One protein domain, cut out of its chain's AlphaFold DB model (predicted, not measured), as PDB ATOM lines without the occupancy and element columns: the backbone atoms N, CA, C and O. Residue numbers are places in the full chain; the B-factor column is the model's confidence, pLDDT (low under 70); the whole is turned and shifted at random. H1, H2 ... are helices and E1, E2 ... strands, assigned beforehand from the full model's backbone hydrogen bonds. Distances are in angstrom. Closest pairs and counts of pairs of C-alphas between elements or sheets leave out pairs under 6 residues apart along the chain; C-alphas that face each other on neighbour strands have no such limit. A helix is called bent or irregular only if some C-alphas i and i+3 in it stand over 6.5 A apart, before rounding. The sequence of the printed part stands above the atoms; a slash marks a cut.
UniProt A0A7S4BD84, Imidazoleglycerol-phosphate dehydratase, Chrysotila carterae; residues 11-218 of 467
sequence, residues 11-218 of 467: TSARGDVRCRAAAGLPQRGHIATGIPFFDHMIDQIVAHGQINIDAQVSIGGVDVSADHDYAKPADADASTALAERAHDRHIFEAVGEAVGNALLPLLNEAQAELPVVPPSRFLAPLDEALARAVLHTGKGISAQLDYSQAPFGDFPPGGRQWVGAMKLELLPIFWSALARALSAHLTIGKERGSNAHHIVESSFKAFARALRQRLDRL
ATOM      1  N   THR A  11     193.841 152.107 156.531       85.38
ATOM      2  CA  THR A  11     192.905 151.155 157.130       85.38
ATOM      3  C   THR A  11     191.728 151.928 157.717       85.38
ATOM      4  O   THR A  11     191.928 152.961 158.354       85.38
ATOM      5  N   SER A  12     190.504 151.448 157.489       83.81
ATOM      6  CA  SER A  12     189.281 152.038 158.035       83.81
ATOM      7  C   SER A  12     189.337 152.110 159.563       83.81
ATOM      8  O   SER A  12     190.018 151.321 160.221       83.81
ATOM      9  N   ALA A  13     188.535 152.994 160.161       78.06
ATOM     10  CA  ALA A  13     188.458 153.123 161.617       78.06
ATOM     11  C   ALA A  13     188.067 151.812 162.334       78.06
ATOM     12  O   ALA A  13     188.401 151.625 163.502       78.06
ATOM     13  N   ARG A  14     187.363 150.898 161.649       78.56
ATOM     14  CA  ARG A  14     186.991 149.581 162.188       78.56
ATOM     15  C   ARG A  14     188.036 148.488 161.956       78.56
ATOM     16  O   ARG A  14     187.862 147.393 162.483       78.56
ATOM     17  N   GLY A  15     189.092 148.748 161.187       80.00
ATOM     18  CA  GLY A  15     190.118 147.752 160.871       80.00
ATOM     19  C   GLY A  15     189.692 146.695 159.846       80.00
ATOM     20  O   GLY A  15     190.466 145.788 159.552       80.00
ATOM     21  N   ASP A  16     188.471 146.785 159.324       79.06
ATOM     22  CA  ASP A  16     187.843 145.775 158.470       79.06
ATOM     23  C   ASP A  16     188.141 145.971 156.979       79.06
ATOM     24  O   ASP A  16     188.142 144.996 156.227       79.06
ATOM     25  N   VAL A  17     188.423 147.210 156.566       82.12
ATOM     26  CA  VAL A  17     188.719 147.595 155.185       82.12
ATOM     27  C   VAL A  17     190.085 148.253 155.119       82.12
ATOM     28  O   VAL A  17     190.407 149.134 155.915       82.12
ATOM     29  N   ARG A  18     190.877 147.858 154.129       85.06
ATOM     30  CA  ARG A  18     192.173 148.448 153.809       85.06
ATOM     31  C   ARG A  18     192.175 148.912 152.362       85.06
ATOM     32  O   ARG A  18     191.625 148.222 151.515       85.06
ATOM     33  N   CYS A  19     192.805 150.046 152.076       86.88
ATOM     34  CA  CYS A  19     193.079 150.502 150.719       86.88
ATOM     35  C   CYS A  19     194.563 150.843 150.581       86.88
ATOM     36  O   CYS A  19     195.096 151.640 151.358       86.88
ATOM     37  N   ARG A  20     195.230 150.234 149.600       84.31
ATOM     38  CA  ARG A  20     196.580 150.612 149.171       84.31
ATOM     39  C   ARG A  20     196.461 151.466 147.924       84.31
ATOM     40  O   ARG A  20     195.814 151.020 146.983       84.31
ATOM     41  N   ALA A  21     197.075 152.646 147.915       82.62
ATOM     42  CA  ALA A  21     197.073 153.521 146.757       82.62
ATOM     43  C   ALA A  21     198.439 154.139 146.449       82.62
ATOM     44  O   ALA A  21     199.209 154.477 147.347       82.62
ATOM     45  N   ALA A  22     198.723 154.333 145.164       80.12
ATOM     46  CA  ALA A  22     199.900 155.050 144.684       80.12
ATOM     47  C   ALA A  22     199.514 155.971 143.524       80.12
ATOM     48  O   ALA A  22     198.660 155.616 142.713       80.12
ATOM     49  N   ALA A  23     200.162 157.134 143.422       77.25
ATOM     50  CA  ALA A  23     199.956 158.062 142.316       77.25
ATOM     51  C   ALA A  23     201.272 158.424 141.615       77.25
ATOM     52  O   ALA A  23     202.338 158.464 142.229       77.25
ATOM     53  N   GLY A  24     201.220 158.671 140.304       70.44
ATOM     54  CA  GLY A  24     202.420 158.980 139.518       70.44
ATOM     55  C   GLY A  24     202.171 159.085 138.016       70.44
ATOM     56  O   GLY A  24     201.051 159.291 137.575       70.44
ATOM     57  N   LEU A  25     203.216 158.946 137.206       63.53
ATOM     58  CA  LEU A  25     203.168 158.860 135.737       63.53
ATOM     59  C   LEU A  25     204.158 157.765 135.288       63.53
ATOM     60  O   LEU A  25     205.150 157.581 135.996       63.53
ATOM     61  N   PRO A  26     203.989 157.069 134.137       51.47
ATOM     62  CA  PRO A  26     202.943 157.202 133.111       51.47
ATOM     63  C   PRO A  26     202.042 155.959 132.903       51.47
ATOM     64  O   PRO A  26     201.163 155.994 132.046       51.47
ATOM     65  N   GLN A  27     202.274 154.842 133.601       63.12
ATOM     66  CA  GLN A  27     201.504 153.604 133.391       63.12
ATOM     67  C   GLN A  27     200.125 153.697 134.048       63.12
ATOM     68  O   GLN A  27     200.020 154.317 135.093       63.12
ATOM     69  N   ARG A  28     199.082 153.102 133.451       69.75
ATOM     70  CA  ARG A  28     197.744 153.014 134.063       69.75
ATOM     71  C   ARG A  28     197.774 151.975 135.186       69.75
ATOM     72  O   ARG A  28     198.233 150.859 134.967       69.75
ATOM     73  N   GLY A  29     197.317 152.369 136.362       73.75
ATOM     74  CA  GLY A  29     197.312 151.588 137.587       73.75
ATOM     75  C   GLY A  29     196.113 150.665 137.651       73.75
ATOM     76  O   GLY A  29     195.150 150.806 136.888       73.75
ATOM     77  N   HIS A  30     196.197 149.698 138.553       85.56
ATOM     78  CA  HIS A  30     195.102 148.792 138.843       85.56
ATOM     79  C   HIS A  30     194.111 149.474 139.793       85.56
ATOM     80  O   HIS A  30     194.526 150.052 140.791       85.56
ATOM     81  N   ILE A  31     192.811 149.424 139.498       88.94
ATOM     82  CA  ILE A  31     191.762 149.961 140.373       88.94
ATOM     83  C   ILE A  31     190.794 148.823 140.683       88.94
ATOM     84  O   ILE A  31     190.122 148.326 139.782       88.94
ATOM     85  N   ALA A  32     190.734 148.425 141.950       90.12
ATOM     86  CA  ALA A  32     189.808 147.419 142.450       90.12
ATOM     87  C   ALA A  32     189.278 147.825 143.826       90.12
ATOM     88  O   ALA A  32     189.877 147.536 144.867       90.12
ATOM     89  N   THR A  33     188.132 148.503 143.827       89.25
ATOM     90  CA  THR A  33     187.366 148.810 145.044       89.25
ATOM     91  C   THR A  33     186.299 147.760 145.343       89.25
ATOM     92  O   THR A  33     185.721 147.769 146.429       89.25
ATOM     93  N   GLY A  34     186.035 146.861 144.388       85.31
ATOM     94  CA  GLY A  34     184.931 145.902 144.432       85.31
ATOM     95  C   GLY A  34     183.585 146.507 144.018       85.31
ATOM     96  O   GLY A  34     182.583 145.800 144.007       85.31
ATOM     97  N   ILE A  35     183.536 147.796 143.658       87.38
ATOM     98  CA  ILE A  35     182.328 148.489 143.197       87.38
ATOM     99  C   ILE A  35     182.601 149.017 141.779       87.38
ATOM    100  O   ILE A  35     183.132 150.120 141.632       87.38
ATOM    101  N   PRO A  36     182.183 148.302 140.715       87.38
ATOM    102  CA  PRO A  36     182.632 148.587 139.345       87.38
ATOM    103  C   PRO A  36     182.355 150.014 138.857       87.38
ATOM    104  O   PRO A  36     183.158 150.621 138.153       87.38
ATOM    105  N   PHE A  37     181.210 150.590 139.242       90.06
ATOM    106  CA  PHE A  37     180.906 151.973 138.872       90.06
ATOM    107  C   PHE A  37     181.819 152.975 139.593       90.06
ATOM    108  O   PHE A  37     182.180 153.991 139.009       90.06
ATOM    109  N   PHE A  38     182.220 152.689 140.834       93.81
ATOM    110  CA  PHE A  38     183.165 153.524 141.571       93.81
ATOM    111  C   PHE A  38     184.582 153.392 141.002       93.81
ATOM    112  O   PHE A  38     185.239 154.412 140.807       93.81
ATOM    113  N   ASP A  39     185.000 152.186 140.606       91.81
ATOM    114  CA  ASP A  39     186.262 151.964 139.884       91.81
ATOM    115  C   ASP A  39     186.316 152.795 138.595       91.81
ATOM    116  O   ASP A  39     187.281 153.524 138.352       91.81
ATOM    117  N   HIS A  40     185.225 152.789 137.818       92.06
ATOM    118  CA  HIS A  40     185.075 153.641 136.631       92.06
ATOM    119  C   HIS A  40     185.157 155.142 136.961       92.06
ATOM    120  O   HIS A  40     185.701 155.910 136.166       92.06
ATOM    121  N   MET A  41     184.668 155.584 138.127       95.62
ATOM    122  CA  MET A  41     184.797 156.980 138.575       95.62
ATOM    123  C   MET A  41     186.236 157.354 138.950       95.62
ATOM    124  O   MET A  41     186.699 158.431 138.565       95.62
ATOM    125  N   ILE A  42     186.975 156.481 139.641       93.94
ATOM    126  CA  ILE A  42     188.405 156.701 139.915       93.94
ATOM    127  C   ILE A  42     189.199 156.724 138.601       93.94
ATOM    128  O   ILE A  42     190.062 157.583 138.414       93.94
ATOM    129  N   ASP A  43     188.837 155.883 137.631       90.38
ATOM    130  CA  ASP A  43     189.434 155.906 136.295       90.38
ATOM    131  C   ASP A  43     189.163 157.223 135.538       90.38
ATOM    132  O   ASP A  43     190.020 157.691 134.783       90.38
ATOM    133  N   GLN A  44     188.033 157.904 135.783       92.81
ATOM    134  CA  GLN A  44     187.829 159.259 135.252       92.81
ATOM    135  C   GLN A  44     188.859 160.255 135.800       92.81
ATOM    136  O   GLN A  44     189.326 161.115 135.047       92.81
ATOM    137  N   ILE A  45     189.246 160.128 137.077       92.62
ATOM    138  CA  ILE A  45     190.308 160.951 137.677       92.62
ATOM    139  C   ILE A  45     191.633 160.691 136.962       92.62
ATOM    140  O   ILE A  45     192.313 161.639 136.568       92.62
ATOM    141  N   VAL A  46     191.959 159.423 136.714       87.75
ATOM    142  CA  VAL A  46     193.179 159.010 136.006       87.75
ATOM    143  C   VAL A  46     193.213 159.563 134.576       87.75
ATOM    144  O   VAL A  46     194.146 160.272 134.185       87.75
ATOM    145  N   ALA A  47     192.165 159.307 133.789       84.75
ATOM    146  CA  ALA A  47     192.129 159.625 132.363       84.75
ATOM    147  C   ALA A  47     192.121 161.137 132.067       84.75
ATOM    148  O   ALA A  47     192.786 161.605 131.126       84.75
ATOM    149  N   HIS A  48     191.365 161.909 132.854       88.06
ATOM    150  CA  HIS A  48     191.203 163.353 132.659       88.06
ATOM    151  C   HIS A  48     192.202 164.182 133.469       88.06
ATOM    152  O   HIS A  48     192.584 165.270 133.027       88.06
ATOM    153  N   GLY A  49     192.660 163.650 134.602       87.62
ATOM    154  CA  GLY A  49     193.724 164.221 135.417       87.62
ATOM    155  C   GLY A  49     195.109 163.930 134.854       87.62
ATOM    156  O   GLY A  49     196.052 164.615 135.227       87.62
ATOM    157  N   GLN A  50     195.236 162.962 133.937       82.62
ATOM    158  CA  GLN A  50     196.520 162.531 133.365       82.62
ATOM    159  C   GLN A  50     197.534 162.287 134.471       82.62
ATOM    160  O   GLN A  50     198.621 162.859 134.505       82.62
ATOM    161  N   ILE A  51     197.087 161.477 135.414       83.50
ATOM    162  CA  ILE A  51     197.816 160.998 136.569       83.50
ATOM    163  C   ILE A  51     197.479 159.528 136.685       83.50
ATOM    164  O   ILE A  51     196.359 159.121 136.392       83.50
ATOM    165  N   ASN A  52     198.439 158.729 137.097       84.38
ATOM    166  CA  ASN A  52     198.183 157.363 137.470       84.38
ATOM    167  C   ASN A  52     197.619 157.308 138.890       84.38
ATOM    168  O   ASN A  52     198.101 158.044 139.750       84.38
ATOM    169  N   ILE A  53     196.661 156.415 139.121       87.44
ATOM    170  CA  ILE A  53     196.212 155.977 140.440       87.44
ATOM    171  C   ILE A  53     196.160 154.449 140.388       87.44
ATOM    172  O   ILE A  53     195.445 153.883 139.565       87.44
ATOM    173  N   ASP A  54     196.931 153.806 141.254       88.44
ATOM    174  CA  ASP A  54     196.741 152.407 141.626       88.44
ATOM    175  C   ASP A  54     195.969 152.391 142.948       88.44
ATOM    176  O   ASP A  54     196.291 153.193 143.823       88.44
ATOM    177  N   ALA A  55     194.927 151.573 143.067       90.19
ATOM    178  CA  ALA A  55     194.079 151.460 144.246       90.19
ATOM    179  C   ALA A  55     193.571 150.018 144.405       90.19
ATOM    180  O   ALA A  55     192.757 149.547 143.610       90.19
ATOM    181  N   GLN A  56     194.001 149.333 145.465       91.62
ATOM    182  CA  GLN A  56     193.554 147.983 145.810       91.62
ATOM    183  C   GLN A  56     192.893 147.986 147.184       91.62
ATOM    184  O   GLN A  56     193.535 148.316 148.187       91.62
ATOM    185  N   VAL A  57     191.630 147.568 147.234       90.56
ATOM    186  CA  VAL A  57     190.902 147.363 148.486       90.56
ATOM    187  C   VAL A  57     191.065 145.921 148.971       90.56
ATOM    188  O   VAL A  57     191.127 144.982 148.177       90.56
ATOM    189  N   SER A  58     191.114 145.738 150.286       87.75
ATOM    190  CA  SER A  58     191.052 144.430 150.935       87.75
ATOM    191  C   SER A  58     190.040 144.468 152.081       87.75
ATOM    192  O   SER A  58     190.011 145.435 152.844       87.75
ATOM    193  N   ILE A  59     189.237 143.414 152.236       85.69
ATOM    194  CA  ILE A  59     188.255 143.266 153.320       85.69
ATOM    195  C   ILE A  59     188.637 142.040 154.144       85.69
ATOM    196  O   ILE A  59     188.842 140.958 153.597       85.69
ATOM    197  N   GLY A  60     188.803 142.206 155.458       83.06
ATOM    198  CA  GLY A  60     189.227 141.104 156.335       83.06
ATOM    199  C   GLY A  60     190.579 140.481 155.945       83.06
ATOM    200  O   GLY A  60     190.818 139.309 156.219       83.06
ATOM    201  N   GLY A  61     191.449 141.249 155.277       80.50
ATOM    202  CA  GLY A  61     192.753 140.789 154.784       80.50
ATOM    203  C   GLY A  61     192.736 140.100 153.414       80.50
ATOM    204  O   GLY A  61     193.788 139.657 152.965       80.50
ATOM    205  N   VAL A  62     191.583 140.028 152.743       82.38
ATOM    206  CA  VAL A  62     191.444 139.453 151.397       82.38
ATOM    207  C   VAL A  62     191.259 140.574 150.380       82.38
ATOM    208  O   VAL A  62     190.365 141.404 150.543       82.38
ATOM    209  N   ASP A  63     192.101 140.611 149.346       85.12
ATOM    210  CA  ASP A  63     191.983 141.578 148.250       85.12
ATOM    211  C   ASP A  63     190.667 141.365 147.487       85.12
ATOM    212  O   ASP A  63     190.327 140.239 147.109       85.12
ATOM    213  N   VAL A  64     189.918 142.446 147.259       83.19
ATOM    214  CA  VAL A  64     188.717 142.391 146.416       83.19
ATOM    215  C   VAL A  64     189.112 142.382 144.941       83.19
ATOM    216  O   VAL A  64     190.021 143.095 144.517       83.19
ATOM    217  N   SER A  65     188.427 141.559 144.151       73.00
ATOM    218  CA  SER A  65     188.636 141.500 142.701       73.00
ATOM    219  C   SER A  65     188.002 142.707 142.005       73.00
ATOM    220  O   SER A  65     186.928 143.154 142.410       73.00
ATOM    221  N   ALA A  66     188.617 143.178 140.917       60.66
ATOM    222  CA  ALA A  66     187.998 144.136 139.996       60.66
ATOM    223  C   ALA A  66     186.764 143.543 139.278       60.66
ATOM    224  O   ALA A  66     185.819 144.264 138.970       60.66
ATOM    225  N   ASP A  67     186.747 142.219 139.073       56.09
ATOM    226  CA  ASP A  67     185.678 141.477 138.386       56.09
ATOM    227  C   ASP A  67     184.621 140.915 139.352       56.09
ATOM    228  O   ASP A  67     183.844 140.033 138.982       56.09
ATOM    229  N   HIS A  68     184.615 141.338 140.624       53.53
ATOM    230  CA  HIS A  68     183.629 140.821 141.569       53.53
ATOM    231  C   HIS A  68     182.217 141.203 141.109       53.53
ATOM    232  O   HIS A  68     181.916 142.379 140.894       53.53
ATOM    233  N   ASP A  69     181.359 140.193 140.958       48.22
ATOM    234  CA  ASP A  69     179.976 140.330 140.509       48.22
ATOM    235  C   ASP A  69     179.148 140.963 141.640       48.22
ATOM    236  O   ASP A  69     178.453 140.295 142.406       48.22
ATOM    237  N   TYR A  70     179.311 142.278 141.826       51.41
ATOM    238  CA  TYR A  70     178.597 143.074 142.822       51.41
ATOM    239  C   TYR A  70     177.154 143.248 142.340       51.41
ATOM    240  O   TYR A  70     176.759 144.303 141.828       51.41
ATOM    241  N   ALA A  71     176.368 142.173 142.433       46.41
ATOM    242  CA  ALA A  71     175.000 142.150 141.952       46.41
ATOM    243  C   ALA A  71     174.214 143.320 142.564       46.41
ATOM    244  O   ALA A  71     174.197 143.570 143.778       46.41
ATOM    245  N   LYS A  72     173.553 144.089 141.694       44.53
ATOM    246  CA  LYS A  72     172.482 144.995 142.112       44.53
ATOM    247  C   LYS A  72     171.459 144.134 142.864       44.53
ATOM    248  O   LYS A  72     171.159 143.057 142.353       44.53
ATOM    249  N   PRO A  73     170.907 144.555 144.018       47.53
ATOM    250  CA  PRO A  73     169.876 143.776 144.685       47.53
ATOM    251  C   PRO A  73     168.663 143.718 143.754       47.53
ATOM    252  O   PRO A  73     167.904 144.680 143.637       47.53
ATOM    253  N   ALA A  74     168.551 142.628 143.011       46.16
ATOM    254  CA  ALA A  74     167.343 142.205 142.347       46.16
ATOM    255  C   ALA A  74     166.856 141.019 143.179       46.16
ATOM    256  O   ALA A  74     167.535 140.003 143.279       46.16
ATOM    257  N   ASP A  75     165.722 141.210 143.848       44.06
ATOM    258  CA  ASP A  75     164.879 140.137 144.387       44.06
ATOM    259  C   ASP A  75     165.378 139.331 145.608       44.06
ATOM    260  O   ASP A  75     164.688 138.410 146.040       44.06
ATOM    261  N   ALA A  76     166.498 139.695 146.241       41.28
ATOM    262  CA  ALA A  76     166.871 139.148 147.553       41.28
ATOM    263  C   ALA A  76     166.237 139.958 148.698       41.28
ATOM    264  O   ALA A  76     166.231 141.191 148.661       41.28
ATOM    265  N   ASP A  77     165.722 139.257 149.715       42.56
ATOM    266  CA  ASP A  77     165.171 139.841 150.942       42.56
ATOM    267  C   ASP A  77     166.099 140.955 151.455       42.56
ATOM    268  O   ASP A  77     167.294 140.732 151.668       42.56
ATOM    269  N   ALA A  78     165.568 142.173 151.607       43.25
ATOM    270  CA  ALA A  78     166.355 143.390 151.830       43.25
ATOM    271  C   ALA A  78     167.302 143.282 153.044       43.25
ATOM    272  O   ALA A  78     168.297 143.996 153.120       43.25
ATOM    273  N   SER A  79     167.027 142.359 153.967       38.34
ATOM    274  CA  SER A  79     167.857 142.035 155.126       38.34
ATOM    275  C   SER A  79     169.215 141.387 154.787       38.34
ATOM    276  O   SER A  79     170.200 141.670 155.467       38.34
ATOM    277  N   THR A  80     169.308 140.574 153.726       37.00
ATOM    278  CA  THR A  80     170.534 139.831 153.352       37.00
ATOM    279  C   THR A  80     171.438 140.626 152.409       37.00
ATOM    280  O   THR A  80     172.644 140.690 152.640       37.00
ATOM    281  N   ALA A  81     170.871 141.360 151.446       42.50
ATOM    282  CA  ALA A  81     171.635 142.258 150.569       42.50
ATOM    283  C   ALA A  81     172.236 143.481 151.302       42.50
ATOM    284  O   ALA A  81     173.202 144.085 150.829       42.50
ATOM    285  N   LEU A  82     171.681 143.868 152.460       41.25
ATOM    286  CA  LEU A  82     172.262 144.906 153.322       41.25
ATOM    287  C   LEU A  82     173.467 144.407 154.139       41.25
ATOM    288  O   LEU A  82     174.340 145.215 154.456       41.25
ATOM    289  N   ALA A  83     173.537 143.111 154.464       41.91
ATOM    290  CA  ALA A  83     174.642 142.538 155.234       41.91
ATOM    291  C   ALA A  83     175.951 142.478 154.422       41.91
ATOM    292  O   ALA A  83     177.018 142.751 154.965       41.91
ATOM    293  N   GLU A  84     175.867 142.227 153.110       52.09
ATOM    294  CA  GLU A  84     177.020 142.188 152.188       52.09
ATOM    295  C   GLU A  84     177.602 143.577 151.862       52.09
ATOM    296  O   GLU A  84     178.725 143.690 151.384       52.09
ATOM    297  N   ARG A  85     176.871 144.655 152.173       66.56
ATOM    298  CA  ARG A  85     177.245 146.052 151.873       66.56
ATOM    299  C   ARG A  85     177.594 146.865 153.119       66.56
ATOM    300  O   ARG A  85     177.674 148.093 153.065       66.56
ATOM    301  N   ALA A  86     177.811 146.196 154.255       72.19
ATOM    302  CA  ALA A  86     178.195 146.839 155.514       72.19
ATOM    303  C   ALA A  86     179.509 147.636 155.397       72.19
ATOM    304  O   ALA A  86     179.722 148.594 156.144       72.19
ATOM    305  N   HIS A  87     180.361 147.261 154.440       84.56
ATOM    306  CA  HIS A  87     181.669 147.862 154.220       84.56
ATOM    307  C   HIS A  87     181.663 149.022 153.214       84.56
ATOM    308  O   HIS A  87     182.633 149.770 153.209       84.56
ATOM    309  N   ASP A  88     180.599 149.245 152.420       88.88
ATOM    310  CA  ASP A  88     180.573 150.261 151.344       88.88
ATOM    311  C   ASP A  88     181.025 151.644 151.846       88.88
ATOM    312  O   ASP A  88     181.856 152.315 151.236       88.88
ATOM    313  N   ARG A  89     180.524 152.060 153.015       92.12
ATOM    314  CA  ARG A  89     180.938 153.316 153.649       92.12
ATOM    315  C   ARG A  89     182.440 153.343 153.950       92.12
ATOM    316  O   ARG A  89     183.092 154.341 153.653       92.12
ATOM    317  N   HIS A  90     182.970 152.275 154.546       92.62
ATOM    318  CA  HIS A  90     184.389 152.172 154.890       92.62
ATOM    319  C   HIS A  90     185.268 152.093 153.637       92.62
ATOM    320  O   HIS A  90     186.365 152.637 153.651       92.62
ATOM    321  N   ILE A  91     184.781 151.483 152.550       92.81
ATOM    322  CA  ILE A  91     185.454 151.464 151.245       92.81
ATOM    323  C   ILE A  91     185.583 152.890 150.706       92.81
ATOM    324  O   ILE A  91     186.691 153.320 150.408       92.81
ATOM    325  N   PHE A  92     184.490 153.656 150.636       95.25
ATOM    326  CA  PHE A  92     184.521 155.037 150.131       95.25
ATOM    327  C   PHE A  92     185.437 155.945 150.959       95.25
ATOM    328  O   PHE A  92     186.179 156.753 150.400       95.25
ATOM    329  N   GLU A  93     185.407 155.793 152.282       95.88
ATOM    330  CA  GLU A  93     186.278 156.528 153.198       95.88
ATOM    331  C   GLU A  93     187.755 156.139 153.024       95.88
ATOM    332  O   GLU A  93     188.589 157.014 152.794       95.88
ATOM    333  N   ALA A  94     188.079 154.840 153.056       94.56
ATOM    334  CA  ALA A  94     189.449 154.348 152.924       94.56
ATOM    335  C   ALA A  94     190.044 154.653 151.543       94.56
ATOM    336  O   ALA A  94     191.208 155.035 151.452       94.56
ATOM    337  N   VAL A  95     189.257 154.528 150.468       95.31
ATOM    338  CA  VAL A  95     189.687 154.874 149.106       95.31
ATOM    339  C   VAL A  95     189.908 156.376 148.974       95.31
ATOM    340  O   VAL A  95     190.953 156.779 148.470       95.31
ATOM    341  N   GLY A  96     188.979 157.212 149.450       96.62
ATOM    342  CA  GLY A  96     189.146 158.667 149.411       96.62
ATOM    343  C   GLY A  96     190.397 159.126 150.159       96.62
ATOM    344  O   GLY A  96     191.174 159.921 149.634       96.62
ATOM    345  N   GLU A  97     190.636 158.572 151.346       96.06
ATOM    346  CA  GLU A  97     191.812 158.897 152.151       96.06
ATOM    347  C   GLU A  97     193.117 158.371 151.529       96.06
ATOM    348  O   GLU A  97     194.084 159.125 151.420       96.06
ATOM    349  N   ALA A  98     193.150 157.121 151.052       93.69
ATOM    350  CA  ALA A  98     194.337 156.540 150.422       93.69
ATOM    351  C   ALA A  98     194.714 157.271 149.128       93.69
ATOM    352  O   ALA A  98     195.873 157.650 148.951       93.69
ATOM    353  N   VAL A  99     193.737 157.530 148.252       93.88
ATOM    354  CA  VAL A  99     193.951 158.286 147.009       93.88
ATOM    355  C   VAL A  99     194.405 159.709 147.325       93.88
ATOM    356  O   VAL A  99     195.359 160.192 146.719       93.88
ATOM    357  N   GLY A 100     193.783 160.381 148.298       93.56
ATOM    358  CA  GLY A 100     194.185 161.729 148.697       93.56
ATOM    359  C   GLY A 100     195.618 161.779 149.220       93.56
ATOM    360  O   GLY A 100     196.403 162.605 148.763       93.56
ATOM    361  N   ASN A 101     195.998 160.848 150.094       91.81
ATOM    362  CA  ASN A 101     197.358 160.761 150.617       91.81
ATOM    363  C   ASN A 101     198.380 160.415 149.523       91.81
ATOM    364  O   ASN A 101     199.499 160.921 149.560       91.81
ATOM    365  N   ALA A 102     198.011 159.597 148.533       89.44
ATOM    366  CA  ALA A 102     198.872 159.289 147.391       89.44
ATOM    367  C   ALA A 102     199.069 160.502 146.462       89.44
ATOM    368  O   ALA A 102     200.146 160.684 145.893       89.44
ATOM    369  N   LEU A 103     198.047 161.350 146.317       88.56
ATOM    370  CA  LEU A 103     198.095 162.577 145.516       88.56
ATOM    371  C   LEU A 103     198.765 163.749 146.243       88.56
ATOM    372  O   LEU A 103     199.323 164.632 145.591       88.56
ATOM    373  N   LEU A 104     198.715 163.774 147.576       87.94
ATOM    374  CA  LEU A 104     199.201 164.877 148.399       87.94
ATOM    375  C   LEU A 104     200.669 165.259 148.109       87.94
ATOM    376  O   LEU A 104     200.916 166.453 147.944       87.94
ATOM    377  N   PRO A 105     201.640 164.329 147.968       83.94
ATOM    378  CA  PRO A 105     203.019 164.678 147.611       83.94
ATOM    379  C   PRO A 105     203.132 165.470 146.302       83.94
ATOM    380  O   PRO A 105     203.896 166.431 146.232       83.94
ATOM    381  N   LEU A 106     202.303 165.146 145.301       79.88
ATOM    382  CA  LEU A 106     202.290 165.840 144.007       79.88
ATOM    383  C   LEU A 106     201.850 167.309 144.136       79.88
ATOM    384  O   LEU A 106     202.207 168.137 143.297       79.88
ATOM    385  N   LEU A 107     201.078 167.630 145.177       79.94
ATOM    386  CA  LEU A 107     200.606 168.981 145.487       79.94
ATOM    387  C   LEU A 107     201.537 169.702 146.477       79.94
ATOM    388  O   LEU A 107     201.833 170.880 146.280       79.94
ATOM    389  N   ASN A 108     202.045 168.996 147.492       70.69
ATOM    390  CA  ASN A 108     202.853 169.552 148.582       70.69
ATOM    391  C   ASN A 108     204.296 169.876 148.191       70.69
ATOM    392  O   ASN A 108     204.844 170.858 148.692       70.69
ATOM    393  N   GLU A 109     204.913 169.127 147.273       56.12
ATOM    394  CA  GLU A 109     206.285 169.414 146.823       56.12
ATOM    395  C   GLU A 109     206.425 170.784 146.134       56.12
ATOM    396  O   GLU A 109     207.528 171.177 145.764       56.12
ATOM    397  N   ALA A 110     205.326 171.502 145.894       52.53
ATOM    398  CA  ALA A 110     205.279 172.774 145.182       52.53
ATOM    399  C   ALA A 110     204.791 173.961 146.025       52.53
ATOM    400  O   ALA A 110     204.561 175.029 145.473       52.53
ATOM    401  N   GLN A 111     204.554 173.772 147.327       53.91
ATOM    402  CA  GLN A 111     203.644 174.653 148.068       53.91
ATOM    403  C   GLN A 111     204.186 175.226 149.379       53.91
ATOM    404  O   GLN A 111     203.436 175.852 150.129       53.91
ATOM    405  N   ALA A 112     205.472 175.020 149.666       49.72
ATOM    406  CA  ALA A 112     206.034 175.304 150.981       49.72
ATOM    407  C   ALA A 112     206.187 176.807 151.306       49.72
ATOM    408  O   ALA A 112     206.147 177.155 152.486       49.72
ATOM    409  N   GLU A 113     206.307 177.702 150.313       52.25
ATOM    410  CA  GLU A 113     206.728 179.093 150.580       52.25
ATOM    411  C   GLU A 113     205.810 180.209 150.053       52.25
ATOM    412  O   GLU A 113     206.034 181.376 150.377       52.25
ATOM    413  N   LEU A 114     204.736 179.900 149.317       54.47
ATOM    414  CA  LEU A 114     203.891 180.944 148.727       54.47
ATOM    415  C   LEU A 114     202.651 181.310 149.562       54.47
ATOM    416  O   LEU A 114     201.934 180.421 150.025       54.47
ATOM    417  N   PRO A 115     202.348 182.616 149.720       54.25
ATOM    418  CA  PRO A 115     201.347 183.092 150.671       54.25
ATOM    419  C   PRO A 115     199.895 182.795 150.268       54.25
ATOM    420  O   PRO A 115     199.089 182.540 151.157       54.25
ATOM    421  N   VAL A 116     199.543 182.805 148.971       61.91
ATOM    422  CA  VAL A 116     198.193 182.471 148.467       61.91
ATOM    423  C   VAL A 116     198.288 181.990 147.017       61.91
ATOM    424  O   VAL A 116     198.844 182.685 146.170       61.91
ATOM    425  N   VAL A 117     197.713 180.826 146.708       67.12
ATOM    426  CA  VAL A 117     197.607 180.320 145.331       67.12
ATOM    427  C   VAL A 117     196.127 180.258 144.950       67.12
ATOM    428  O   VAL A 117     195.379 179.580 145.657       67.12
ATOM    429  N   PRO A 118     195.684 180.879 143.840       76.25
ATOM    430  CA  PRO A 118     194.272 180.897 143.476       76.25
ATOM    431  C   PRO A 118     193.717 179.476 143.289       76.25
ATOM    432  O   PRO A 118     194.442 178.583 142.824       76.25
ATOM    433  N   PRO A 119     192.436 179.239 143.619       87.31
ATOM    434  CA  PRO A 119     191.825 177.935 143.422       87.31
ATOM    435  C   PRO A 119     191.828 177.551 141.937       87.31
ATOM    436  O   PRO A 119     191.670 178.383 141.039       87.31
ATOM    437  N   SER A 120     192.003 176.263 141.662       90.81
ATOM    438  CA  SER A 120     191.743 175.701 140.335       90.81
ATOM    439  C   SER A 120     190.271 175.333 140.241       90.81
ATOM    440  O   SER A 120     189.766 174.604 141.095       90.81
ATOM    441  N   ARG A 121     189.588 175.819 139.206       93.44
ATOM    442  CA  ARG A 121     188.170 175.563 138.963       93.44
ATOM    443  C   ARG A 121     187.990 175.016 137.558       93.44
ATOM    444  O   ARG A 121     188.505 175.598 136.607       93.44
ATOM    445  N   PHE A 122     187.197 173.959 137.438       95.12
ATOM    446  CA  PHE A 122     186.811 173.405 136.148       95.12
ATOM    447  C   PHE A 122     185.327 173.046 136.127       95.12
ATOM    448  O   PHE A 122     184.777 172.576 137.127       95.12
ATOM    449  N   LEU A 123     184.701 173.256 134.972       96.38
ATOM    450  CA  LEU A 123     183.402 172.696 134.629       96.38
ATOM    451  C   LEU A 123     183.621 171.576 133.626       96.38
ATOM    452  O   LEU A 123     184.290 171.792 132.621       96.38
ATOM    453  N   ALA A 124     183.073 170.396 133.880       96.56
ATOM    454  CA  ALA A 124     183.130 169.309 132.914       96.56
ATOM    455  C   ALA A 124     181.738 169.073 132.325       96.56
ATOM    456  O   ALA A 124     180.805 168.830 133.091       96.56
ATOM    457  N   PRO A 125     181.570 169.102 130.997       96.69
ATOM    458  CA  PRO A 125     180.315 168.731 130.383       96.69
ATOM    459  C   PRO A 125     180.294 167.214 130.155       96.69
ATOM    460  O   PRO A 125     181.321 166.579 129.880       96.69
ATOM    461  N   LEU A 126     179.117 166.619 130.278       95.06
ATOM    462  CA  LEU A 126     178.844 165.258 129.845       95.06
ATOM    463  C   LEU A 126     177.397 165.203 129.380       95.06
ATOM    464  O   LEU A 126     176.491 165.056 130.195       95.06
ATOM    465  N   ASP A 127     177.226 165.342 128.069       94.75
ATOM    466  CA  ASP A 127     175.921 165.477 127.429       94.75
ATOM    467  C   ASP A 127     175.143 166.596 128.143       94.75
ATOM    468  O   ASP A 127     175.694 167.691 128.264       94.75
ATOM    469  N   GLU A 128     173.952 166.350 128.689       95.88
ATOM    470  CA  GLU A 128     173.137 167.371 129.367       95.88
ATOM    471  C   GLU A 128     173.631 167.759 130.773       95.88
ATOM    472  O   GLU A 128     173.163 168.736 131.363       95.88
ATOM    473  N   ALA A 129     174.571 167.003 131.346       97.25
ATOM    474  CA  ALA A 129     175.092 167.274 132.678       97.25
ATOM    475  C   ALA A 129     176.301 168.211 132.654       97.25
ATOM    476  O   ALA A 129     177.239 168.050 131.871       97.25
ATOM    477  N   LEU A 130     176.320 169.137 133.610       97.81
ATOM    478  CA  LEU A 130     177.440 170.037 133.849       97.81
ATOM    479  C   LEU A 130     177.749 170.058 135.343       97.81
ATOM    480  O   LEU A 130     176.923 170.489 136.151       97.81
ATOM    481  N   ALA A 131     178.941 169.605 135.717       97.94
ATOM    482  CA  ALA A 131     179.404 169.620 137.097       97.94
ATOM    483  C   ALA A 131     180.608 170.541 137.265       97.94
ATOM    484  O   ALA A 131     181.465 170.660 136.386       97.94
ATOM    485  N   ARG A 132     180.680 171.162 138.441       97.69
ATOM    486  CA  ARG A 132     181.764 172.033 138.881       97.69
ATOM    487  C   ARG A 132     182.624 171.319 139.905       97.69
ATOM    488  O   ARG A 132     182.099 170.777 140.876       97.69
ATOM    489  N   ALA A 133     183.936 171.450 139.747       98.19
ATOM    490  CA  ALA A 133     184.889 171.215 140.818       98.19
ATOM    491  C   ALA A 133     185.743 172.461 141.061       98.19
ATOM    492  O   ALA A 133     186.214 173.096 140.112       98.19
ATOM    493  N   VAL A 134     185.954 172.797 142.330       96.69
ATOM    494  CA  VAL A 134     186.924 173.805 142.768       96.69
ATOM    495  C   VAL A 134     187.863 173.140 143.759       96.69
ATOM    496  O   VAL A 134     187.412 172.605 144.765       96.69
ATOM    497  N   LEU A 135     189.157 173.166 143.464       94.31
ATOM    498  CA  LEU A 135     190.202 172.637 144.328       94.31
ATOM    499  C   LEU A 135     191.064 173.794 144.826       94.31
ATOM    500  O   LEU A 135     191.717 174.487 144.039       94.31
ATOM    501  N   HIS A 136     191.075 173.977 146.140       90.81
ATOM    502  CA  HIS A 136     191.922 174.937 146.820       90.81
ATOM    503  C   HIS A 136     192.822 174.192 147.801       90.81
ATOM    504  O   HIS A 136     192.355 173.566 148.748       90.81
ATOM    505  N   THR A 137     194.124 174.242 147.552       86.56
ATOM    506  CA  THR A 137     195.148 173.676 148.435       86.56
ATOM    507  C   THR A 137     196.088 174.791 148.864       86.56
ATOM    508  O   THR A 137     196.244 175.780 148.138       86.56
ATOM    509  N   GLY A 138     196.791 174.613 149.980       77.94
ATOM    510  CA  GLY A 138     197.891 175.489 150.388       77.94
ATOM    511  C   GLY A 138     197.950 175.751 151.878       77.94
ATOM    512  O   GLY A 138     197.091 175.320 152.645       77.94
ATOM    513  N   LYS A 139     198.990 176.477 152.293       74.62
ATOM    514  CA  LYS A 139     199.177 176.855 153.691       74.62
ATOM    515  C   LYS A 139     197.974 177.663 154.183       74.62
ATOM    516  O   LYS A 139     197.565 178.626 153.547       74.62
ATOM    517  N   GLY A 140     197.431 177.271 155.335       76.75
ATOM    518  CA  GLY A 140     196.280 177.940 155.946       76.75
ATOM    519  C   GLY A 140     194.926 177.581 155.329       76.75
ATOM    520  O   GLY A 140     193.913 178.092 155.800       76.75
ATOM    521  N   ILE A 141     194.883 176.698 154.325       82.62
ATOM    522  CA  ILE A 141     193.623 176.157 153.817       82.62
ATOM    523  C   ILE A 141     193.183 175.005 154.714       82.62
ATOM    524  O   ILE A 141     193.900 174.022 154.892       82.62
ATOM    525  N   SER A 142     191.996 175.144 155.296       84.38
ATOM    526  CA  SER A 142     191.370 174.088 156.084       84.38
ATOM    527  C   SER A 142     190.778 173.020 155.171       84.38
ATOM    528  O   SER A 142     190.179 173.333 154.141       84.38
ATOM    529  N   ALA A 143     190.893 171.758 155.584       92.06
ATOM    530  CA  ALA A 143     190.191 170.669 154.927       92.06
ATOM    531  C   ALA A 143     188.672 170.856 155.060       92.06
ATOM    532  O   ALA A 143     188.127 170.788 156.164       92.06
ATOM    533  N   GLN A 144     187.994 171.082 153.938       95.56
ATOM    534  CA  GLN A 144     186.551 171.310 153.885       95.56
ATOM    535  C   GLN A 144     185.975 170.748 152.587       95.56
ATOM    536  O   GLN A 144     186.626 170.777 151.544       95.56
ATOM    537  N   LEU A 145     184.733 170.267 152.650       97.81
ATOM    538  CA  LEU A 145     183.948 169.888 151.482       97.81
ATOM    539  C   LEU A 145     182.683 170.749 151.403       97.81
ATOM    540  O   LEU A 145     181.840 170.673 152.294       97.81
ATOM    541  N   ASP A 146     182.517 171.467 150.295       98.00
ATOM    542  CA  ASP A 146     181.234 172.039 149.888       98.00
ATOM    543  C   ASP A 146     180.636 171.163 148.785       98.00
ATOM    544  O   ASP A 146     181.193 171.052 147.690       98.00
ATOM    545  N   TYR A 147     179.510 170.511 149.063       97.50
ATOM    546  CA  TYR A 147     178.944 169.498 148.176       97.50
ATOM    547  C   TYR A 147     177.487 169.786 147.813       97.50
ATOM    548  O   TYR A 147     176.634 169.899 148.692       97.50
ATOM    549  N   SER A 148     177.184 169.851 146.516       96.69
ATOM    550  CA  SER A 148     175.845 170.172 146.005       96.69
ATOM    551  C   SER A 148     175.521 169.464 144.682       96.69
ATOM    552  O   SER A 148     175.262 170.097 143.661       96.69
ATOM    553  N   GLN A 149     175.547 168.126 144.667       94.31
ATOM    554  CA  GLN A 149     175.133 167.353 143.478       94.31
ATOM    555  C   GLN A 149     173.677 166.878 143.506       94.31
ATOM    556  O   GLN A 149     173.069 166.702 142.451       94.31
ATOM    557  N   ALA A 150     173.128 166.647 144.702       90.38
ATOM    558  CA  ALA A 150     171.757 166.184 144.865       90.38
ATOM    559  C   ALA A 150     170.744 167.307 144.543       90.38
ATOM    560  O   ALA A 150     171.045 168.478 144.785       90.38
ATOM    561  N   PRO A 151     169.539 166.975 144.040       92.62
ATOM    562  CA  PRO A 151     169.087 165.635 143.658       92.62
ATOM    563  C   PRO A 151     169.816 165.110 142.412       92.62
ATOM    564  O   PRO A 151     170.157 165.871 141.502       92.62
ATOM    565  N   PHE A 152     170.069 163.801 142.367       92.56
ATOM    566  CA  PHE A 152     170.765 163.166 141.248       92.56
ATOM    567  C   PHE A 152     169.796 162.799 140.132       92.56
ATOM    568  O   PHE A 152     169.263 161.690 140.080       92.56
ATOM    569  N   GLY A 153     169.607 163.751 139.232       90.44
ATOM    570  CA  GLY A 153     168.701 163.630 138.105       90.44
ATOM    571  C   GLY A 153     167.236 163.848 138.468       90.44
ATOM    572  O   GLY A 153     166.898 164.057 139.633       90.44
ATOM    573  N   ASP A 154     166.386 163.786 137.449       89.44
ATOM    574  CA  ASP A 154     164.975 164.182 137.569       89.44
ATOM    575  C   ASP A 154     164.042 162.992 137.832       89.44
ATOM    576  O   ASP A 154     162.905 163.166 138.275       89.44
ATOM    577  N   PHE A 155     164.531 161.768 137.596       84.38
ATOM    578  CA  PHE A 155     163.745 160.541 137.693       84.38
ATOM    579  C   PHE A 155     164.410 159.496 138.611       84.38
ATOM    580  O   PHE A 155     165.564 159.119 138.375       84.38
ATOM    581  N   PRO A 156     163.691 158.968 139.626       90.50
ATOM    582  CA  PRO A 156     162.353 159.384 140.077       90.50
ATOM    583  C   PRO A 156     162.356 160.814 140.660       90.50
ATOM    584  O   PRO A 156     163.434 161.341 140.939       90.50
ATOM    585  N   PRO A 157     161.181 161.434 140.889       88.88
ATOM    586  CA  PRO A 157     161.099 162.700 141.617       88.88
ATOM    587  C   PRO A 157     161.865 162.623 142.947       88.88
ATOM    588  O   PRO A 157     161.664 161.694 143.728       88.88
ATOM    589  N   GLY A 158     162.766 163.577 143.187       86.31
ATOM    590  CA  GLY A 158     163.718 163.543 144.312       86.31
ATOM    591  C   GLY A 158     165.103 162.977 143.962       86.31
ATOM    592  O   GLY A 158     166.019 163.050 144.779       86.31
ATOM    593  N   GLY A 159     165.283 162.492 142.733       92.19
ATOM    594  CA  GLY A 159     166.546 162.002 142.198       92.19
ATOM    595  C   GLY A 159     166.797 160.521 142.462       92.19
ATOM    596  O   GLY A 159     166.240 159.884 143.359       92.19
ATOM    597  N   ARG A 160     167.677 159.950 141.646       92.00
ATOM    598  CA  ARG A 160     168.097 158.555 141.742       92.00
ATOM    599  C   ARG A 160     168.995 158.358 142.965       92.00
ATOM    600  O   ARG A 160     169.830 159.196 143.277       92.00
ATOM    601  N   GLN A 161     168.870 157.214 143.632       90.69
ATOM    602  CA  GLN A 161     169.713 156.866 144.789       90.69
ATOM    603  C   GLN A 161     170.934 156.008 144.421       90.69
ATOM    604  O   GLN A 161     171.878 155.896 145.199       90.69
ATOM    605  N   TRP A 162     170.924 155.405 143.230       90.94
ATOM    606  CA  TRP A 162     171.874 154.373 142.813       90.94
ATOM    607  C   TRP A 162     172.319 154.560 141.371       90.94
ATOM    608  O   TRP A 162     171.467 154.781 140.518       90.94
ATOM    609  N   VAL A 163     173.591 154.340 141.049       90.12
ATOM    610  CA  VAL A 163     174.050 154.138 139.662       90.12
ATOM    611  C   VAL A 163     174.851 152.844 139.602       90.12
ATOM    612  O   VAL A 163     175.779 152.642 140.379       90.12
ATOM    613  N   GLY A 164     174.444 151.924 138.722       87.19
ATOM    614  CA  GLY A 164     174.909 150.538 138.795       87.19
ATOM    615  C   GLY A 164     174.669 149.961 140.195       87.19
ATOM    616  O   GLY A 164     173.552 150.040 140.713       87.19
ATOM    617  N   ALA A 165     175.729 149.432 140.804       83.00
ATOM    618  CA  ALA A 165     175.729 148.917 142.170       83.00
ATOM    619  C   ALA A 165     176.176 149.942 143.234       83.00
ATOM    620  O   ALA A 165     176.230 149.593 144.413       83.00
ATOM    621  N   MET A 166     176.483 151.185 142.848       89.56
ATOM    622  CA  MET A 166     176.982 152.235 143.739       89.56
ATOM    623  C   MET A 166     175.840 153.090 144.303       89.56
ATOM    624  O   MET A 166     175.017 153.610 143.542       89.56
ATOM    625  N   LYS A 167     175.820 153.295 145.625       91.62
ATOM    626  CA  LYS A 167     174.928 154.262 146.282       91.62
ATOM    627  C   LYS A 167     175.462 155.684 146.136       91.62
ATOM    628  O   LYS A 167     176.601 155.964 146.502       91.62
ATOM    629  N   LEU A 168     174.623 156.604 145.675       92.94
ATOM    630  CA  LEU A 168     175.031 157.994 145.449       92.94
ATOM    631  C   LEU A 168     175.213 158.791 146.750       92.94
ATOM    632  O   LEU A 168     175.985 159.745 146.776       92.94
ATOM    633  N   GLU A 169     174.573 158.371 147.846       93.50
ATOM    634  CA  GLU A 169     174.765 158.962 149.182       93.50
ATOM    635  C   GLU A 169     176.183 158.765 149.747       93.50
ATOM    636  O   GLU A 169     176.559 159.434 150.707       93.50
ATOM    637  N   LEU A 170     176.980 157.865 149.157       95.50
ATOM    638  CA  LEU A 170     178.361 157.610 149.572       95.50
ATOM    639  C   LEU A 170     179.358 158.584 148.935       95.50
ATOM    640  O   LEU A 170     180.466 158.743 149.442       95.50
ATOM    641  N   LEU A 171     178.975 159.283 147.863       97.12
ATOM    642  CA  LEU A 171     179.852 160.239 147.181       97.12
ATOM    643  C   LEU A 171     180.378 161.350 148.110       97.12
ATOM    644  O   LEU A 171     181.591 161.562 148.115       97.12
ATOM    645  N   PRO A 172     179.554 162.013 148.952       97.62
ATOM    646  CA  PRO A 172     180.060 162.978 149.930       97.62
ATOM    647  C   PRO A 172     181.107 162.396 150.889       97.62
ATOM    648  O   PRO A 172     181.998 163.118 151.322       97.62
ATOM    649  N   ILE A 173     181.019 161.101 151.217       97.50
ATOM    650  CA  ILE A 173     181.960 160.428 152.125       97.50
ATOM    651  C   ILE A 173     183.329 160.317 151.457       97.50
ATOM    652  O   ILE A 173     184.327 160.718 152.053       97.50
ATOM    653  N   PHE A 174     183.364 159.853 150.205       98.00
ATOM    654  CA  PHE A 174     184.594 159.814 149.415       98.00
ATOM    655  C   PHE A 174     185.206 161.209 149.257       98.00
ATOM    656  O   PHE A 174     186.378 161.400 149.572       98.00
ATOM    657  N   TRP A 175     184.412 162.202 148.841       98.31
ATOM    658  CA  TRP A 175     184.913 163.565 148.645       98.31
ATOM    659  C   TRP A 175     185.411 164.204 149.942       98.31
ATOM    660  O   TRP A 175     186.402 164.932 149.923       98.31
ATOM    661  N   SER A 176     184.765 163.917 151.076       98.12
ATOM    662  CA  SER A 176     185.184 164.424 152.382       98.12
ATOM    663  C   SER A 176     186.497 163.782 152.829       98.12
ATOM    664  O   SER A 176     187.412 164.497 153.236       98.12
ATOM    665  N   ALA A 177     186.629 162.458 152.698       97.69
ATOM    666  CA  ALA A 177     187.871 161.749 152.998       97.69
ATOM    667  C   ALA A 177     189.030 162.230 152.109       97.69
ATOM    668  O   ALA A 177     190.113 162.525 152.616       97.69
ATOM    669  N   LEU A 178     188.769 162.412 150.811       97.06
ATOM    670  CA  LEU A 178     189.728 162.956 149.854       97.06
ATOM    671  C   LEU A 178     190.160 164.383 150.226       97.06
ATOM    672  O   LEU A 178     191.353 164.664 150.276       97.06
ATOM    673  N   ALA A 179     189.215 165.278 150.536       96.25
ATOM    674  CA  ALA A 179     189.512 166.660 150.923       96.25
ATOM    675  C   ALA A 179     190.357 166.742 152.207       96.25
ATOM    676  O   ALA A 179     191.302 167.530 152.272       96.25
ATOM    677  N   ARG A 180     190.068 165.893 153.208       95.69
ATOM    678  CA  ARG A 180     190.882 165.769 154.431       95.69
ATOM    679  C   ARG A 180     192.307 165.329 154.125       95.69
ATOM    680  O   ARG A 180     193.242 165.997 154.553       95.69
ATOM    681  N   ALA A 181     192.463 164.240 153.379       93.56
ATOM    682  CA  ALA A 181     193.769 163.690 153.033       93.56
ATOM    683  C   ALA A 181     194.608 164.667 152.195       93.56
ATOM    684  O   ALA A 181     195.802 164.828 152.424       93.56
ATOM    685  N   LEU A 182     193.969 165.408 151.287       90.94
ATOM    686  CA  LEU A 182     194.619 166.453 150.493       90.94
ATOM    687  C   LEU A 182     194.914 167.745 151.274       90.94
ATOM    688  O   LEU A 182     195.559 168.635 150.722       90.94
ATOM    689  N   SER A 183     194.423 167.884 152.513       90.69
ATOM    690  CA  SER A 183     194.409 169.162 153.245       90.69
ATOM    691  C   SER A 183     193.848 170.305 152.382       90.69
ATOM    692  O   SER A 183     194.456 171.365 152.234       90.69
ATOM    693  N   ALA A 184     192.703 170.047 151.747       91.81
ATOM    694  CA  ALA A 184     192.135 170.899 150.712       91.81
ATOM    695  C   ALA A 184     190.719 171.359 151.052       91.81
ATOM    696  O   ALA A 184     189.912 170.603 151.596       91.81
ATOM    697  N   HIS A 185     190.385 172.574 150.623       94.88
ATOM    698  CA  HIS A 185     188.994 172.976 150.461       94.88
ATOM    699  C   HIS A 185     188.541 172.563 149.060       94.88
ATOM    700  O   HIS A 185     189.074 173.023 148.045       94.88
ATOM    701  N   LEU A 186     187.591 171.635 149.022       97.44
ATOM    702  CA  LEU A 186     187.035 171.051 147.815       97.44
ATOM    703  C   LEU A 186     185.569 171.467 147.667       97.44
ATOM    704  O   LEU A 186     184.767 171.260 148.572       97.44
ATOM    705  N   THR A 187     185.200 171.997 146.507       98.44
ATOM    706  CA  THR A 187     183.798 172.207 146.128       98.44
ATOM    707  C   THR A 187     183.438 171.257 144.998       98.44
ATOM    708  O   THR A 187     184.107 171.285 143.966       98.44
ATOM    709  N   ILE A 188     182.368 170.477 145.146       98.50
ATOM    710  CA  ILE A 188     181.796 169.627 144.091       98.50
ATOM    711  C   ILE A 188     180.314 169.970 143.945       98.50
ATOM    712  O   ILE A 188     179.539 169.804 144.884       98.50
ATOM    713  N   GLY A 189     179.901 170.444 142.772       97.75
ATOM    714  CA  GLY A 189     178.524 170.886 142.541       97.75
ATOM    715  C   GLY A 189     177.969 170.455 141.192       97.75
ATOM    716  O   GLY A 189     178.720 170.248 140.241       97.75
ATOM    717  N   LYS A 190     176.644 170.342 141.112       96.44
ATOM    718  CA  LYS A 190     175.894 170.205 139.860       96.44
ATOM    719  C   LYS A 190     175.422 171.591 139.416       96.44
ATOM    720  O   LYS A 190     174.666 172.227 140.143       96.44
ATOM    721  N   GLU A 191     175.835 172.034 138.231       95.50
ATOM    722  CA  GLU A 191     175.315 173.266 137.617       95.50
ATOM    723  C   GLU A 191     173.984 173.005 136.908       95.50
ATOM    724  O   GLU A 191     173.052 173.790 137.036       95.50
ATOM    725  N   ARG A 192     173.896 171.890 136.171       95.25
ATOM    726  CA  ARG A 192     172.678 171.397 135.510       95.25
ATOM    727  C   ARG A 192     172.800 169.909 135.179       95.25
ATOM    728  O   ARG A 192     173.871 169.318 135.347       95.25
ATOM    729  N   GLY A 193     171.700 169.316 134.727       94.44
ATOM    730  CA  GLY A 193     171.633 167.934 134.258       94.44
ATOM    731  C   GLY A 193     170.554 167.111 134.952       94.44
ATOM    732  O   GLY A 193     170.255 167.318 136.135       94.44
ATOM    733  N   SER A 194     170.020 166.149 134.202       94.06
ATOM    734  CA  SER A 194     168.879 165.311 134.581       94.06
ATOM    735  C   SER A 194     169.224 163.819 134.681       94.06
ATOM    736  O   SER A 194     168.459 163.057 135.277       94.06
ATOM    737  N   ASN A 195     170.387 163.376 134.182       95.69
ATOM    738  CA  ASN A 195     170.846 161.994 134.317       95.69
ATOM    739  C   ASN A 195     171.850 161.828 135.470       95.69
ATOM    740  O   ASN A 195     172.947 162.387 135.467       95.69
ATOM    741  N   ALA A 196     171.506 160.982 136.445       96.25
ATOM    742  CA  ALA A 196     172.357 160.682 137.597       96.25
ATOM    743  C   ALA A 196     173.749 160.143 137.220       96.25
ATOM    744  O   ALA A 196     174.733 160.527 137.846       96.25
ATOM    745  N   HIS A 197     173.848 159.276 136.204       96.31
ATOM    746  CA  HIS A 197     175.141 158.781 135.716       96.31
ATOM    747  C   HIS A 197     175.982 159.953 135.221       96.31
ATOM    748  O   HIS A 197     177.138 160.089 135.621       96.31
ATOM    749  N   HIS A 198     175.399 160.806 134.376       96.88
ATOM    750  CA  HIS A 198     176.127 161.899 133.744       96.88
ATOM    751  C   HIS A 198     176.585 162.938 134.773       96.88
ATOM    752  O   HIS A 198     177.746 163.337 134.752       96.88
ATOM    753  N   ILE A 199     175.725 163.298 135.733       97.75
ATOM    754  CA  ILE A 199     176.052 164.217 136.839       97.75
ATOM    755  C   ILE A 199     177.266 163.719 137.632       97.75
ATOM    756  O   ILE A 199     178.184 164.490 137.926       97.75
ATOM    757  N   VAL A 200     177.278 162.432 137.988       97.69
ATOM    758  CA  VAL A 200     178.360 161.850 138.789       97.69
ATOM    759  C   VAL A 200     179.647 161.790 137.972       97.69
ATOM    760  O   VAL A 200     180.648 162.367 138.389       97.69
ATOM    761  N   GLU A 201     179.622 161.196 136.779       97.56
ATOM    762  CA  GLU A 201     180.813 161.070 135.925       97.56
ATOM    763  C   GLU A 201     181.403 162.444 135.555       97.56
ATOM    764  O   GLU A 201     182.620 162.640 135.611       97.56
ATOM    765  N   SER A 202     180.547 163.427 135.262       97.69
ATOM    766  CA  SER A 202     180.931 164.824 135.046       97.69
ATOM    767  C   SER A 202     181.680 165.405 136.255       97.69
ATOM    768  O   SER A 202     182.722 166.033 136.083       97.69
ATOM    769  N   SER A 203     181.246 165.144 137.492       98.19
ATOM    770  CA  SER A 203     181.929 165.692 138.680       98.19
ATOM    771  C   SER A 203     183.330 165.132 138.914       98.19
ATOM    772  O   SER A 203     184.235 165.887 139.276       98.19
ATOM    773  N   PHE A 204     183.548 163.845 138.628       98.06
ATOM    774  CA  PHE A 204     184.880 163.248 138.702       98.06
ATOM    775  C   PHE A 204     185.793 163.822 137.618       98.06
ATOM    776  O   PHE A 204     186.933 164.175 137.910       98.06
ATOM    777  N   LYS A 205     185.280 164.016 136.396       96.62
ATOM    778  CA  LYS A 205     186.006 164.704 135.314       96.62
ATOM    779  C   LYS A 205     186.350 166.147 135.681       96.62
ATOM    780  O   LYS A 205     187.473 166.585 135.431       96.62
ATOM    781  N   ALA A 206     185.416 166.873 136.295       97.75
ATOM    782  CA  ALA A 206     185.635 168.243 136.741       97.75
ATOM    783  C   ALA A 206     186.756 168.302 137.784       97.75
ATOM    784  O   ALA A 206     187.691 169.090 137.629       97.75
ATOM    785  N   PHE A 207     186.718 167.427 138.796       97.94
ATOM    786  CA  PHE A 207     187.784 167.324 139.793       97.94
ATOM    787  C   PHE A 207     189.127 166.986 139.143       97.94
ATOM    788  O   PHE A 207     190.118 167.663 139.398       97.94
ATOM    789  N   ALA A 208     189.147 165.996 138.252       94.81
ATOM    790  CA  ALA A 208     190.349 165.560 137.553       94.81
ATOM    791  C   ALA A 208     191.021 166.706 136.781       94.81
ATOM    792  O   ALA A 208     192.232 166.905 136.865       94.81
ATOM    793  N   ARG A 209     190.229 167.502 136.051       93.38
ATOM    794  CA  ARG A 209     190.733 168.651 135.288       93.38
ATOM    795  C   ARG A 209     191.144 169.810 136.191       93.38
ATOM    796  O   ARG A 209     192.178 170.415 135.919       93.38
ATOM    797  N   ALA A 210     190.417 170.083 137.274       94.38
ATOM    798  CA  ALA A 210     190.834 171.072 138.270       94.38
ATOM    799  C   ALA A 210     192.175 170.676 138.918       94.38
ATOM    800  O   ALA A 210     193.100 171.487 138.976       94.38
ATOM    801  N   LEU A 211     192.328 169.406 139.307       92.94
ATOM    802  CA  LEU A 211     193.578 168.847 139.817       92.94
ATOM    803  C   LEU A 211     194.709 168.959 138.788       92.94
ATOM    804  O   LEU A 211     195.806 169.396 139.128       92.94
ATOM    805  N   ARG A 212     194.452 168.635 137.516       89.88
ATOM    806  CA  ARG A 212     195.460 168.768 136.456       89.88
ATOM    807  C   ARG A 212     195.915 170.210 136.277       89.88
ATOM    808  O   ARG A 212     197.115 170.473 136.303       89.88
ATOM    809  N   GLN A 213     194.971 171.144 136.180       87.75
ATOM    810  CA  GLN A 213     195.280 172.571 136.104       87.75
ATOM    811  C   GLN A 213     196.122 173.024 137.295       87.75
ATOM    812  O   GLN A 213     197.058 173.807 137.131       87.75
ATOM    813  N   ARG A 214     195.814 172.517 138.494       87.38
ATOM    814  CA  ARG A 214     196.594 172.803 139.693       87.38
ATOM    815  C   ARG A 214     198.027 172.311 139.558       87.38
ATOM    816  O   ARG A 214     198.950 173.100 139.731       87.38
ATOM    817  N   LEU A 215     198.211 171.042 139.216       86.25
ATOM    818  CA  LEU A 215     199.530 170.435 139.053       86.25
ATOM    819  C   LEU A 215     200.348 171.121 137.945       86.25
ATOM    820  O   LEU A 215     201.553 171.299 138.101       86.25
ATOM    821  N   ASP A 216     199.717 171.545 136.846       83.50
ATOM    822  CA  ASP A 216     200.397 172.277 135.770       83.50
ATOM    823  C   ASP A 216     200.842 173.673 136.211       83.50
ATOM    824  O   ASP A 216     201.978 174.061 135.946       83.50
ATOM    825  N   ARG A 217     199.991 174.407 136.941       81.88
ATOM    826  CA  ARG A 217     200.358 175.713 137.513       81.88
ATOM    827  C   ARG A 217     201.518 175.581 138.492       81.88
ATOM    828  O   ARG A 217     202.454 176.367 138.427       81.88
ATOM    829  N   LEU A 218     201.484 174.567 139.355       80.69
ATOM    830  CA  LEU A 218     202.565 174.273 140.296       80.69
ATOM    831  C   LEU A 218     203.879 173.934 139.569       80.69
ATOM    832  O   LEU A 218     204.939 174.424 139.951       80.69
TER     833      LEU A 218
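What this domain is: This is residues 11 to 218 of the 467 residues of the protein "Imidazoleglycerol-phosphate dehydratase" of Chrysotila carterae (UniProt A0A7S4BD84). Four helices, H1, H3, H4 and H5, lie between a two-stranded ribbon, E1 and E2, and a twisted four-stranded sheet: H1 and H3 pack on the ribbon, and H4 and H5 cover one face of the sheet. Residues 74 to 80, of which 78 to 80 belong to the short helix H2, stick out. The 208 printed residues have five named helices and six named strands, in the order E1 H1 E2 H2 H3 E3 E4 E5 H4 E6 H5; the class is mixed. The larger sheet, order E3, E4, E6, E5, is mixed, and the ribbon is antiparallel. The whole is compact, with a radius of gyration of the C-alphas of 16.8 A and spans of 57 by 40 by 30 A.

How they stand to each other: E1, residues 17 to 24, and E2, residues 52 to 59, are antiparallel neighbours; N 20 and O 56 are 2.9 A apart, within hydrogen-bond range. H1, residues 36 to 49, touches H5, residues 196 to 218, at a shallow tilt of 33 degrees, only just short of steep; the closest C-alphas, of Gly 49 and Ala 208, are 4.2 A apart. H2, residues 78 to 83, touches no helix. H3, residues 88 to 108, has a kink of 32 degrees near residue 102; its closest C-alpha pair with E1 is Ala 102 and Ala 22, 5.1 A. H3 touches H4, residues 168 to 181, with C-alphas of Gly 96 and Leu 178 4.4 A apart. H3 and H4 are irregular, only just: C-alphas 102 and 105 are 6.8 A apart, 169 and 172 6.7 A. E3, residues 120 to 126, and E4, residues 129 to 137, form a hairpin, with N 122 and O 133 at 3.0 A. E4 is antiparallel to E6, residues 184 to 192, with N 132 and O 189 at 2.8 A; E6 is parallel to E5, residues 144 to 148, with N 146 and O 186 at 2.8 A. E5, H4 and E6 form a strand-helix-strand unit, parallel strands joined through a helix, with a left-handed crossover. H4 and H5 lie on the same face, giving two layers, helices over a sheet, at heights of 8.7 and 5.1 A. Every O i to N i+4 pair is within hydrogen-bond range in H1 and H5; H2 has 1 of 2, H3 15 of 17 and H4 8 of 10.

Where its parts are: E1 begins at C-alpha 17, (188.719, 147.595, 155.185), and is 23.7 A long; E2 is 23.4 A. H3 measures 29.6 A, E4 26.3 A and E6 24.7 A. H5, 33.2 A, ends at C-alpha 218, (202.565, 174.273, 140.296).

The domain as a whole: The C-alphas of Asp 75 and Glu 113, the two farthest apart, are 57.5 A apart. The printed part has no cut. The long links are E1 to H1, E2 to H2, H3 to E3 and E5 to H4. The model's pLDDT is under 70 at residues 25 to 28, 66 to 85 and 109 to 117.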